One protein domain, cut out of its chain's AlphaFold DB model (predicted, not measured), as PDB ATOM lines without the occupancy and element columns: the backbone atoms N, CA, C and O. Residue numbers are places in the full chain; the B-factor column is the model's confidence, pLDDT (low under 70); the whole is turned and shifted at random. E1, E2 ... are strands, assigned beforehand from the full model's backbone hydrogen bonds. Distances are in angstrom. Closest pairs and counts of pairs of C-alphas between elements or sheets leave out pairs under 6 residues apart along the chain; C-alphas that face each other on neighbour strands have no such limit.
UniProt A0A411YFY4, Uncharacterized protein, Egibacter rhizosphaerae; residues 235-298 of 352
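This is residues 235 to 298 of the 352 residues of an uncharacterized protein of Egibacter rhizosphaerae (UniProt A0A411YFY4). Three strand hairpins spread out in three directions from the region around E6, their turns far from one another: E1 and E2 make one arm, E5 and E6 a second, E3 and E4 a third. The first two join side by side through E2 and E6 into a strongly twisted sheet of four strands, and the third is a small separate two-stranded sheet that meets it near Ile 296 of E6. The printed part has 64 residues with six named strands, E1 to E6 in order along the chain, and no named helix. The larger sheet has the order E1, E2, E6, E5 and the smaller one E3, E4, both antiparallel; the class is all strand, though under half of the residues, 27 of 64, are in named strands. The whole is compact and rounded, with a radius of gyration of the C-alphas of 10.8 A and spans of 30 by 29 by 20 A.

In the larger sheet, E6 is the longest strand, residues 292 to 297, 17.0 A from first to last C-alpha, from (-17.256, -0.817, 78.365) to (-27.631, 7.298, 89.064). E2, residues 253 to 257, is 13.5 A long. E1, residues 244 to 247, is 10.2 A long and begins at C-alpha 244, (-28.410, 7.636, 76.933). E5, residues 285 to 287, is 6.6 A long. In the smaller sheet, E3 is residues 267 to 270, 10.3 A long, and E4 is residues 273 to 277, 11.8 A long. C-alpha 273 is at (-23.248, 20.931, 88.218).

E2 and E6 are the inner strands of the larger sheet, antiparallel at 152 degrees, with N 255 and O 296 at 2.8 A and N 294 and O 257 at 2.8 A, within hydrogen-bond range. The pairing of E6 is staggered: residues 292 to 294 pair with E5 and residues 294 to 297 with E2. E5 and E6 are a hairpin, antiparallel at 164 degrees, with N 286 and O 293 at 2.9 A. E1 and E2 are a hairpin, antiparallel at 147 degrees, with N 254 and O 246 at 2.7 A. E1 and E5 are the edge strands and are apart. From edge to edge the strands' lines turn by 41 degrees, and the way across the sheet turns by 27 degrees. E3 and E4 are a hairpin, antiparallel at 143 degrees, with N 270 and O 273 at 2.8 A and N 268 and O 276 at 2.9 A. E4 and E6 have 4 pairs of C-alphas within 8 A, the closest being those of Gly 277 and Ile 296, 5.1 A apart. The closest C-alphas of E3 and E6 are those of Val 268 and Ile 296, 7.4 A apart. E2 and E4 are near each other, with 7 pairs of C-alphas within 10 A, while E1 is apart from both E3 and E4. Outside the named strands, residues 235 to 236 pair with residues 240 to 241, antiparallel.

The two C-alphas farthest apart are those of Gly 272 and Arg 290, 31.9 A. The C-alphas of Ala 235 and Ile 298, the first and last printed residues, are 15.0 A apart, and the printed part has no cut. The link in each hairpin is tight; the links E2 to E3, with 9 residues, and E4 to E5, with 7, are short, and no link is long. The mean pLDDT of the printed part is 77.4. The model's confidence is under 70 at 15 residues: 238, 246, 248 to 253, 272 to 273, 282 to 283 and 289 to 291.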
ATOM      1  N   ALA A 235     -21.543  16.560  77.453       79.12
ATOM      2  CA  ALA A 235     -20.203  16.410  78.014       79.12
ATOM      3  C   ALA A 235     -20.263  16.300  79.546       79.12
ATOM      4  O   ALA A 235     -20.783  17.181  80.225       79.12
ATOM      5  N   SER A 236     -19.726  15.235  80.113       81.69
ATOM      6  CA  SER A 236     -19.621  15.026  81.545       81.69
ATOM      7  C   SER A 236     -18.265  15.459  82.085       81.69
ATOM      8  O   SER A 236     -17.254  15.457  81.390       81.69
ATOM      9  N   GLU A 237     -18.221  15.728  83.379       82.06
ATOM     10  CA  GLU A 237     -17.013  15.883  84.174       82.06
ATOM     11  C   GLU A 237     -16.846  14.602  85.018       82.06
ATOM     12  O   GLU A 237     -17.778  14.280  85.764       82.06
ATOM     13  N   PRO A 238     -15.720  13.860  84.906       65.31
ATOM     14  CA  PRO A 238     -14.510  14.182  84.138       65.31
ATOM     15  C   PRO A 238     -14.505  13.653  82.682       65.31
ATOM     16  O   PRO A 238     -14.263  12.482  82.433       65.31
ATOM     17  N   GLY A 239     -14.674  14.547  81.704       71.06
ATOM     18  CA  GLY A 239     -14.139  14.423  80.339       71.06
ATOM     19  C   GLY A 239     -14.729  13.370  79.393       71.06
ATOM     20  O   GLY A 239     -14.004  12.935  78.504       71.06
ATOM     21  N   CYS A 240     -15.998  12.987  79.531       86.50
ATOM     22  CA  CYS A 240     -16.648  12.016  78.637       86.50
ATOM     23  C   CYS A 240     -18.000  12.511  78.127       86.50
ATOM     24  O   CYS A 240     -18.377  13.644  78.397       86.50
ATOM     25  N   THR A 241     -18.727  11.691  77.372       83.88
ATOM     26  CA  THR A 241     -20.078  12.019  76.905       83.88
ATOM     27  C   THR A 241     -21.094  11.130  77.610       83.88
ATOM     28  O   THR A 241     -20.961   9.905  77.641       83.88
ATOM     29  N   LEU A 242     -22.132  11.734  78.178       81.62
ATOM     30  CA  LEU A 242     -23.309  11.015  78.644       81.62
ATOM     31  C   LEU A 242     -24.025  10.434  77.419       81.62
ATOM     32  O   LEU A 242     -24.417  11.174  76.528       81.62
ATOM     33  N   GLY A 243     -24.165   9.116  77.358       81.12
ATOM     34  CA  GLY A 243     -24.702   8.375  76.218       81.12
ATOM     35  C   GLY A 243     -26.221   8.438  76.123       81.12
ATOM     36  O   GLY A 243     -26.743   9.111  75.248       81.12
ATOM     37  N   PHE A 244     -26.944   7.752  77.011       78.00
ATOM     38  CA  PHE A 244     -28.410   7.636  76.933       78.00
ATOM     39  C   PHE A 244     -29.048   7.692  78.318       78.00
ATOM     40  O   PHE A 244     -28.453   7.228  79.291       78.00
ATOM     41  N   SER A 245     -30.266   8.226  78.408       73.25
ATOM     42  CA  SER A 245     -31.081   8.122  79.621       73.25
ATOM     43  C   SER A 245     -31.742   6.743  79.681       73.25
ATOM     44  O   SER A 245     -32.174   6.218  78.658       73.25
ATOM     45  N   ALA A 246     -31.814   6.148  80.869       67.25
ATOM     46  CA  ALA A 246     -32.478   4.870  81.105       67.25
ATOM     47  C   ALA A 246     -33.307   4.914  82.396       67.25
ATOM     48  O   ALA A 246     -32.937   5.570  83.369       67.25
ATOM     49  N   SER A 247     -34.410   4.169  82.438       70.62
ATOM     50  CA  SER A 247     -35.234   3.968  83.636       70.62
ATOM     51  C   SER A 247     -35.307   2.481  83.962       70.62
ATOM     52  O   SER A 247     -35.297   1.644  83.067       70.62
ATOM     53  N   ASN A 248     -35.377   2.125  85.245       59.34
ATOM     54  CA  ASN A 248     -35.551   0.729  85.667       59.34
ATOM     55  C   ASN A 248     -37.013   0.369  86.003       59.34
ATOM     56  O   ASN A 248     -37.244  -0.545  86.796       59.34
ATOM     57  N   GLY A 249     -37.992   1.140  85.516       48.00
ATOM     58  CA  GLY A 249     -39.422   0.951  85.808       48.00
ATOM     59  C   GLY A 249     -39.853   1.292  87.246       48.00
ATOM     60  O   GLY A 249     -41.042   1.337  87.539       48.00
ATOM     61  N   SER A 250     -38.914   1.577  88.160       55.94
ATOM     62  CA  SER A 250     -39.185   1.966  89.559       55.94
ATOM     63  C   SER A 250     -39.013   3.471  89.820       55.94
ATOM     64  O   SER A 250     -38.685   3.883  90.933       55.94
ATOM     65  N   ASN A 251     -39.196   4.299  88.784       57.62
ATOM     66  CA  ASN A 251     -38.933   5.747  88.764       57.62
ATOM     67  C   ASN A 251     -37.475   6.154  89.047       57.62
ATOM     68  O   ASN A 251     -37.193   7.337  89.251       57.62
ATOM     69  N   ARG A 252     -36.523   5.211  89.048       64.44
ATOM     70  CA  ARG A 252     -35.099   5.556  89.109       64.44
ATOM     71  C   ARG A 252     -34.591   5.788  87.700       64.44
ATOM     72  O   ARG A 252     -34.661   4.892  86.863       64.44
ATOM     73  N   ARG A 253     -34.064   6.988  87.485       68.38
ATOM     74  CA  ARG A 253     -33.449   7.408  86.231       68.38
ATOM     75  C   ARG A 253     -31.932   7.248  86.312       68.38
ATOM     76  O   ARG A 253     -31.322   7.508  87.354       68.38
ATOM     77  N   TYR A 254     -31.341   6.849  85.199       80.38
ATOM     78  CA  TYR A 254     -29.915   6.642  85.016       80.38
ATOM     79  C   TYR A 254     -29.443   7.352  83.752       80.38
ATOM     80  O   TYR A 254     -30.208   7.486  82.804       80.38
ATOM     81  N   MET A 255     -28.173   7.742  83.726       84.94
ATOM     82  CA  MET A 255     -27.459   8.057  82.491       84.94
ATOM     83  C   MET A 255     -26.432   6.966  82.227       84.94
ATOM     84  O   MET A 255     -25.663   6.599  83.113       84.94
ATOM     85  N   MET A 256     -26.421   6.446  81.011       87.81
ATOM     86  CA  MET A 256     -25.423   5.501  80.534       87.81
ATOM     87  C   MET A 256     -24.248   6.266  79.931       87.81
ATOM     88  O   MET A 256     -24.447   7.318  79.335       87.81
ATOM     89  N   SER A 257     -23.034   5.753  80.067       90.69
ATOM     90  CA  SER A 257     -21.832   6.258  79.392       90.69
ATOM     91  C   SER A 257     -20.817   5.118  79.229       90.69
ATOM     92  O   SER A 257     -21.136   3.971  79.545       90.69
ATOM     93  N   ALA A 258     -19.616   5.405  78.733       86.38
ATOM     94  CA  ALA A 258     -18.539   4.425  78.653       86.38
ATOM     95  C   ALA A 258     -17.968   4.117  80.049       86.38
ATOM     96  O   ALA A 258     -17.894   4.987  80.916       86.38
ATOM     97  N   GLY A 259     -17.580   2.867  80.279       85.50
ATOM     98  CA  GLY A 259     -17.076   2.387  81.567       85.50
ATOM     99  C   GLY A 259     -15.689   2.923  81.900       85.50
ATOM    100  O   GLY A 259     -15.423   3.288  83.040       85.50
ATOM    101  N   HIS A 260     -14.816   3.049  80.904       86.69
ATOM    102  CA  HIS A 260     -13.460   3.572  81.063       86.69
ATOM    103  C   HIS A 260     -13.411   5.041  81.501       86.69
ATOM    104  O   HIS A 260     -12.353   5.519  81.905       86.69
ATOM    105  N   CYS A 261     -14.535   5.748  81.407       84.75
ATOM    106  CA  CYS A 261     -14.671   7.140  81.803       84.75
ATOM    107  C   CYS A 261     -14.878   7.339  83.305       84.75
ATOM    108  O   CYS A 261     -14.646   8.440  83.798       84.75
ATOM    109  N   PHE A 262     -15.363   6.317  84.016       87.12
ATOM    110  CA  PHE A 262     -15.788   6.474  85.403       87.12
ATOM    111  C   PHE A 262     -15.474   5.247  86.243       87.12
ATOM    112  O   PHE A 262     -15.797   4.114  85.875       87.12
ATOM    113  N   ASP A 263     -14.963   5.490  87.438       86.75
ATOM    114  CA  ASP A 263     -14.829   4.491  88.478       86.75
ATOM    115  C   ASP A 263     -16.101   4.408  89.338       86.75
ATOM    116  O   ASP A 263     -16.965   5.290  89.372       86.75
ATOM    117  N   GLN A 264     -16.247   3.295  90.060       85.50
ATOM    118  CA  GLN A 264     -17.334   3.154  91.026       85.50
ATOM    119  C   GLN A 264     -17.190   4.196  92.139       85.50
ATOM    120  O   GLN A 264     -16.135   4.311  92.759       85.50
ATOM    121  N   GLY A 265     -18.277   4.914  92.424       83.94
ATOM    122  CA  GLY A 265     -18.298   5.985  93.417       83.94
ATOM    123  C   GLY A 265     -18.007   7.373  92.858       83.94
ATOM    124  O   GLY A 265     -18.138   8.341  93.613       83.94
ATOM    125  N   ASP A 266     -17.668   7.486  91.572       87.19
ATOM    126  CA  ASP A 266     -17.439   8.778  90.940       87.19
ATOM    127  C   ASP A 266     -18.709   9.625  90.918       87.19
ATOM    128  O   ASP A 266     -19.815   9.150  90.644       87.19
ATOM    129  N   TRP A 267     -18.531  10.915  91.189       86.19
ATOM    130  CA  TRP A 267     -19.559  11.921  90.966       86.19
ATOM    131  C   TRP A 267     -19.409  12.476  89.565       86.19
ATOM    132  O   TRP A 267     -18.320  12.878  89.165       86.19
ATOM    133  N   VAL A 268     -20.523  12.535  88.850       84.25
ATOM    134  CA  VAL A 268     -20.546  13.003  87.473       84.25
ATOM    135  C   VAL A 268     -21.130  14.399  87.434       84.25
ATOM    136  O   VAL A 268     -22.235  14.634  87.931       84.25
ATOM    137  N   GLY A 269     -20.369  15.330  86.865       81.44
ATOM    138  CA  GLY A 269     -20.783  16.709  86.635       81.44
ATOM    139  C   GLY A 269     -21.125  16.985  85.172       81.44
ATOM    140  O   GLY A 269     -20.776  16.209  84.292       81.44
ATOM    141  N   HIS A 270     -21.809  18.089  84.907       75.12
ATOM    142  CA  HIS A 270     -21.956  18.702  83.589       75.12
ATOM    143  C   HIS A 270     -22.076  20.211  83.797       75.12
ATOM    144  O   HIS A 270     -22.933  20.665  84.564       75.12
ATOM    145  N   SER A 271     -21.226  20.989  83.123       72.00
ATOM    146  CA  SER A 271     -21.198  22.452  83.241       72.00
ATOM    147  C   SER A 271     -21.113  22.917  84.708       72.00
ATOM    148  O   SER A 271     -21.902  23.753  85.158       72.00
ATOM    149  N   GLY A 272     -20.217  22.305  85.494       68.38
ATOM    150  CA  GLY A 272     -20.012  22.611  86.914       68.38
ATOM    151  C   GLY A 272     -21.160  22.217  87.855       68.38
ATOM    152  O   GLY A 272     -21.168  22.629  89.016       68.38
ATOM    153  N   THR A 273     -22.147  21.446  87.387       67.69
ATOM    154  CA  THR A 273     -23.248  20.931  88.218       67.69
ATOM    155  C   THR A 273     -23.195  19.420  88.326       67.69
ATOM    156  O   THR A 273     -23.119  18.739  87.312       67.69
ATOM    157  N   THR A 274     -23.330  18.884  89.540       78.44
ATOM    158  CA  THR A 274     -23.485  17.442  89.752       78.44
ATOM    159  C   THR A 274     -24.779  16.932  89.122       78.44
ATOM    160  O   THR A 274     -25.877  17.351  89.482       78.44
ATOM    161  N   VAL A 275     -24.625  15.999  88.194       76.50
ATOM    162  CA  VAL A 275     -25.690  15.320  87.455       76.50
ATOM    163  C   VAL A 275     -26.139  14.055  88.184       76.50
ATOM    164  O   VAL A 275     -27.325  13.734  88.205       76.50
ATOM    165  N   GLY A 276     -25.198  13.347  88.806       84.75
ATOM    166  CA  GLY A 276     -25.442  12.080  89.483       84.75
ATOM    167  C   GLY A 276     -24.143  11.443  89.955       84.75
ATOM    168  O   GLY A 276     -23.105  12.101  89.999       84.75
ATOM    169  N   GLY A 277     -24.191  10.161  90.299       87.56
ATOM    170  CA  GLY A 277     -22.993   9.411  90.675       87.56
ATOM    171  C   GLY A 277     -23.044   7.962  90.221       87.56
ATOM    172  O   GLY A 277     -24.122   7.375  90.119       87.56
ATOM    173  N   VAL A 278     -21.881   7.379  89.953       87.94
ATOM    174  CA  VAL A 278     -21.738   5.955  89.641       87.94
ATOM    175  C   VAL A 278     -21.889   5.160  90.940       87.94
ATOM    176  O   VAL A 278     -21.093   5.339  91.864       87.94
ATOM    177  N   PRO A 279     -22.900   4.281  91.074       83.25
ATOM    178  CA  PRO A 279     -23.107   3.533  92.307       83.25
ATOM    179  C   PRO A 279     -21.883   2.709  92.736       83.25
ATOM    180  O   PRO A 279     -21.311   1.971  91.940       83.25
ATOM    181  N   ASN A 280     -21.571   2.725  94.035       78.94
ATOM    182  CA  ASN A 280     -20.534   1.887  94.667       78.94
ATOM    183  C   ASN A 280     -20.870   0.379  94.708       78.94
ATOM    184  O   ASN A 280     -20.243  -0.382  95.443       78.94
ATOM    185  N   ALA A 281     -21.930  -0.054  94.026       72.12
ATOM    186  CA  ALA A 281     -22.466  -1.401  94.148       72.12
ATOM    187  C   ALA A 281     -22.799  -2.004  92.782       72.12
ATOM    188  O   ALA A 281     -23.461  -1.381  91.947       72.12
ATOM    189  N   GLY A 282     -22.409  -3.271  92.618       68.19
ATOM    190  CA  GLY A 282     -22.647  -4.066  91.415       68.19
ATOM    191  C   GLY A 282     -21.717  -3.705  90.255       68.19
ATOM    192  O   GLY A 282     -20.671  -3.092  90.444       68.19
ATOM    193  N   ASN A 283     -22.128  -4.073  89.043       69.44
ATOM    194  CA  ASN A 283     -21.423  -3.772  87.792       69.44
ATOM    195  C   ASN A 283     -21.826  -2.384  87.267       69.44
ATOM    196  O   ASN A 283     -22.270  -2.239  86.133       69.44
ATOM    197  N   ALA A 284     -21.783  -1.375  88.142       72.19
ATOM    198  CA  ALA A 284     -22.218  -0.016  87.824       72.19
ATOM    199  C   ALA A 284     -21.236   0.733  86.914       72.19
ATOM    200  O   ALA A 284     -21.647   1.646  86.212       72.19
ATOM    201  N   SER A 285     -19.973   0.326  86.915       81.44
ATOM    202  CA  SER A 285     -19.013   0.630  85.861       81.44
ATOM    203  C   SER A 285     -18.234  -0.643  85.557       81.44
ATOM    204  O   SER A 285     -17.814  -1.355  86.478       81.44
ATOM    205  N   VAL A 286     -18.116  -0.962  84.271       81.75
ATOM    206  CA  VAL A 286     -17.339  -2.077  83.735       81.75
ATOM    207  C   VAL A 286     -16.479  -1.519  82.615       81.75
ATOM    208  O   VAL A 286     -17.015  -1.090  81.603       81.75
ATOM    209  N   ASN A 287     -15.163  -1.551  82.798       85.50
ATOM    210  CA  ASN A 287     -14.176  -1.213  81.778       85.50
ATOM    211  C   ASN A 287     -13.488  -2.509  81.331       85.50
ATOM    212  O   ASN A 287     -12.620  -3.041  82.032       85.50
ATOM    213  N   GLY A 288     -13.923  -3.072  80.208       70.62
ATOM    214  CA  GLY A 288     -13.375  -4.313  79.685       70.62
ATOM    215  C   GLY A 288     -13.543  -4.453  78.173       70.62
ATOM    216  O   GLY A 288     -14.390  -3.807  77.569       70.62
ATOM    217  N   PRO A 289     -12.786  -5.365  77.541       50.25
ATOM    218  CA  PRO A 289     -12.756  -5.509  76.082       50.25
ATOM    219  C   PRO A 289     -14.066  -6.029  75.470       50.25
ATOM    220  O   PRO A 289     -14.217  -6.014  74.257       50.25
ATOM    221  N   ARG A 290     -14.990  -6.547  76.291       57.12
ATOM    222  CA  ARG A 290     -16.305  -7.050  75.853       57.12
ATOM    223  C   ARG A 290     -17.463  -6.143  76.255       57.12
ATOM    224  O   ARG A 290     -18.523  -6.221  75.653       57.12
ATOM    225  N   VAL A 291     -17.279  -5.352  77.309       63.06
ATOM    226  CA  VAL A 291     -18.285  -4.441  77.858       63.06
ATOM    227  C   VAL A 291     -17.530  -3.259  78.437       63.06
ATOM    228  O   VAL A 291     -16.717  -3.436  79.346       63.06
ATOM    229  N   ASP A 292     -17.823  -2.078  77.915       82.75
ATOM    230  CA  ASP A 292     -17.256  -0.817  78.365       82.75
ATOM    231  C   ASP A 292     -18.389   0.173  78.651       82.75
ATOM    232  O   ASP A 292     -18.746   1.005  77.821       82.75
ATOM    233  N   ALA A 293     -19.017   0.027  79.817       85.25
ATOM    234  CA  ALA A 293     -20.224   0.765  80.166       85.25
ATOM    235  C   ALA A 293     -20.234   1.216  81.630       85.25
ATOM    236  O   ALA A 293     -19.906   0.450  82.539       85.25
ATOM    237  N   ALA A 294     -20.687   2.447  81.853       89.62
ATOM    238  CA  ALA A 294     -20.990   3.021  83.153       89.62
ATOM    239  C   ALA A 294     -22.471   3.399  83.237       89.62
ATOM    240  O   ALA A 294     -23.066   3.907  82.288       89.62
ATOM    241  N   ARG A 295     -23.059   3.178  84.411       87.75
ATOM    242  CA  ARG A 295     -24.414   3.572  84.783       87.75
ATOM    243  C   ARG A 295     -24.337   4.592  85.910       87.75
ATOM    244  O   ARG A 295     -23.964   4.264  87.035       87.75
ATOM    245  N   ILE A 296     -24.774   5.805  85.622       87.88
ATOM    246  CA  ILE A 296     -24.768   6.957  86.521       87.88
ATOM    247  C   ILE A 296     -26.179   7.120  87.082       87.88
ATOM    248  O   ILE A 296     -27.132   7.269  86.327       87.88
ATOM    249  N   ASP A 297     -26.343   7.074  88.402       85.44
ATOM    250  CA  ASP A 297     -27.631   7.298  89.064       85.44
ATOM    251  C   ASP A 297     -27.904   8.800  89.176       85.44
ATOM    252  O   ASP A 297     -27.202   9.518  89.893       85.44
ATOM    253  N   ILE A 298     -28.922   9.271  88.456       78.38
ATOM    254  CA  ILE A 298     -29.307  10.689  88.405       78.38
ATOM    255  C   ILE A 298     -30.527  10.989  89.289       78.38
ATOM    256  O   ILE A 298     -30.846  12.147  89.556       78.38
TER     257      ILE A 298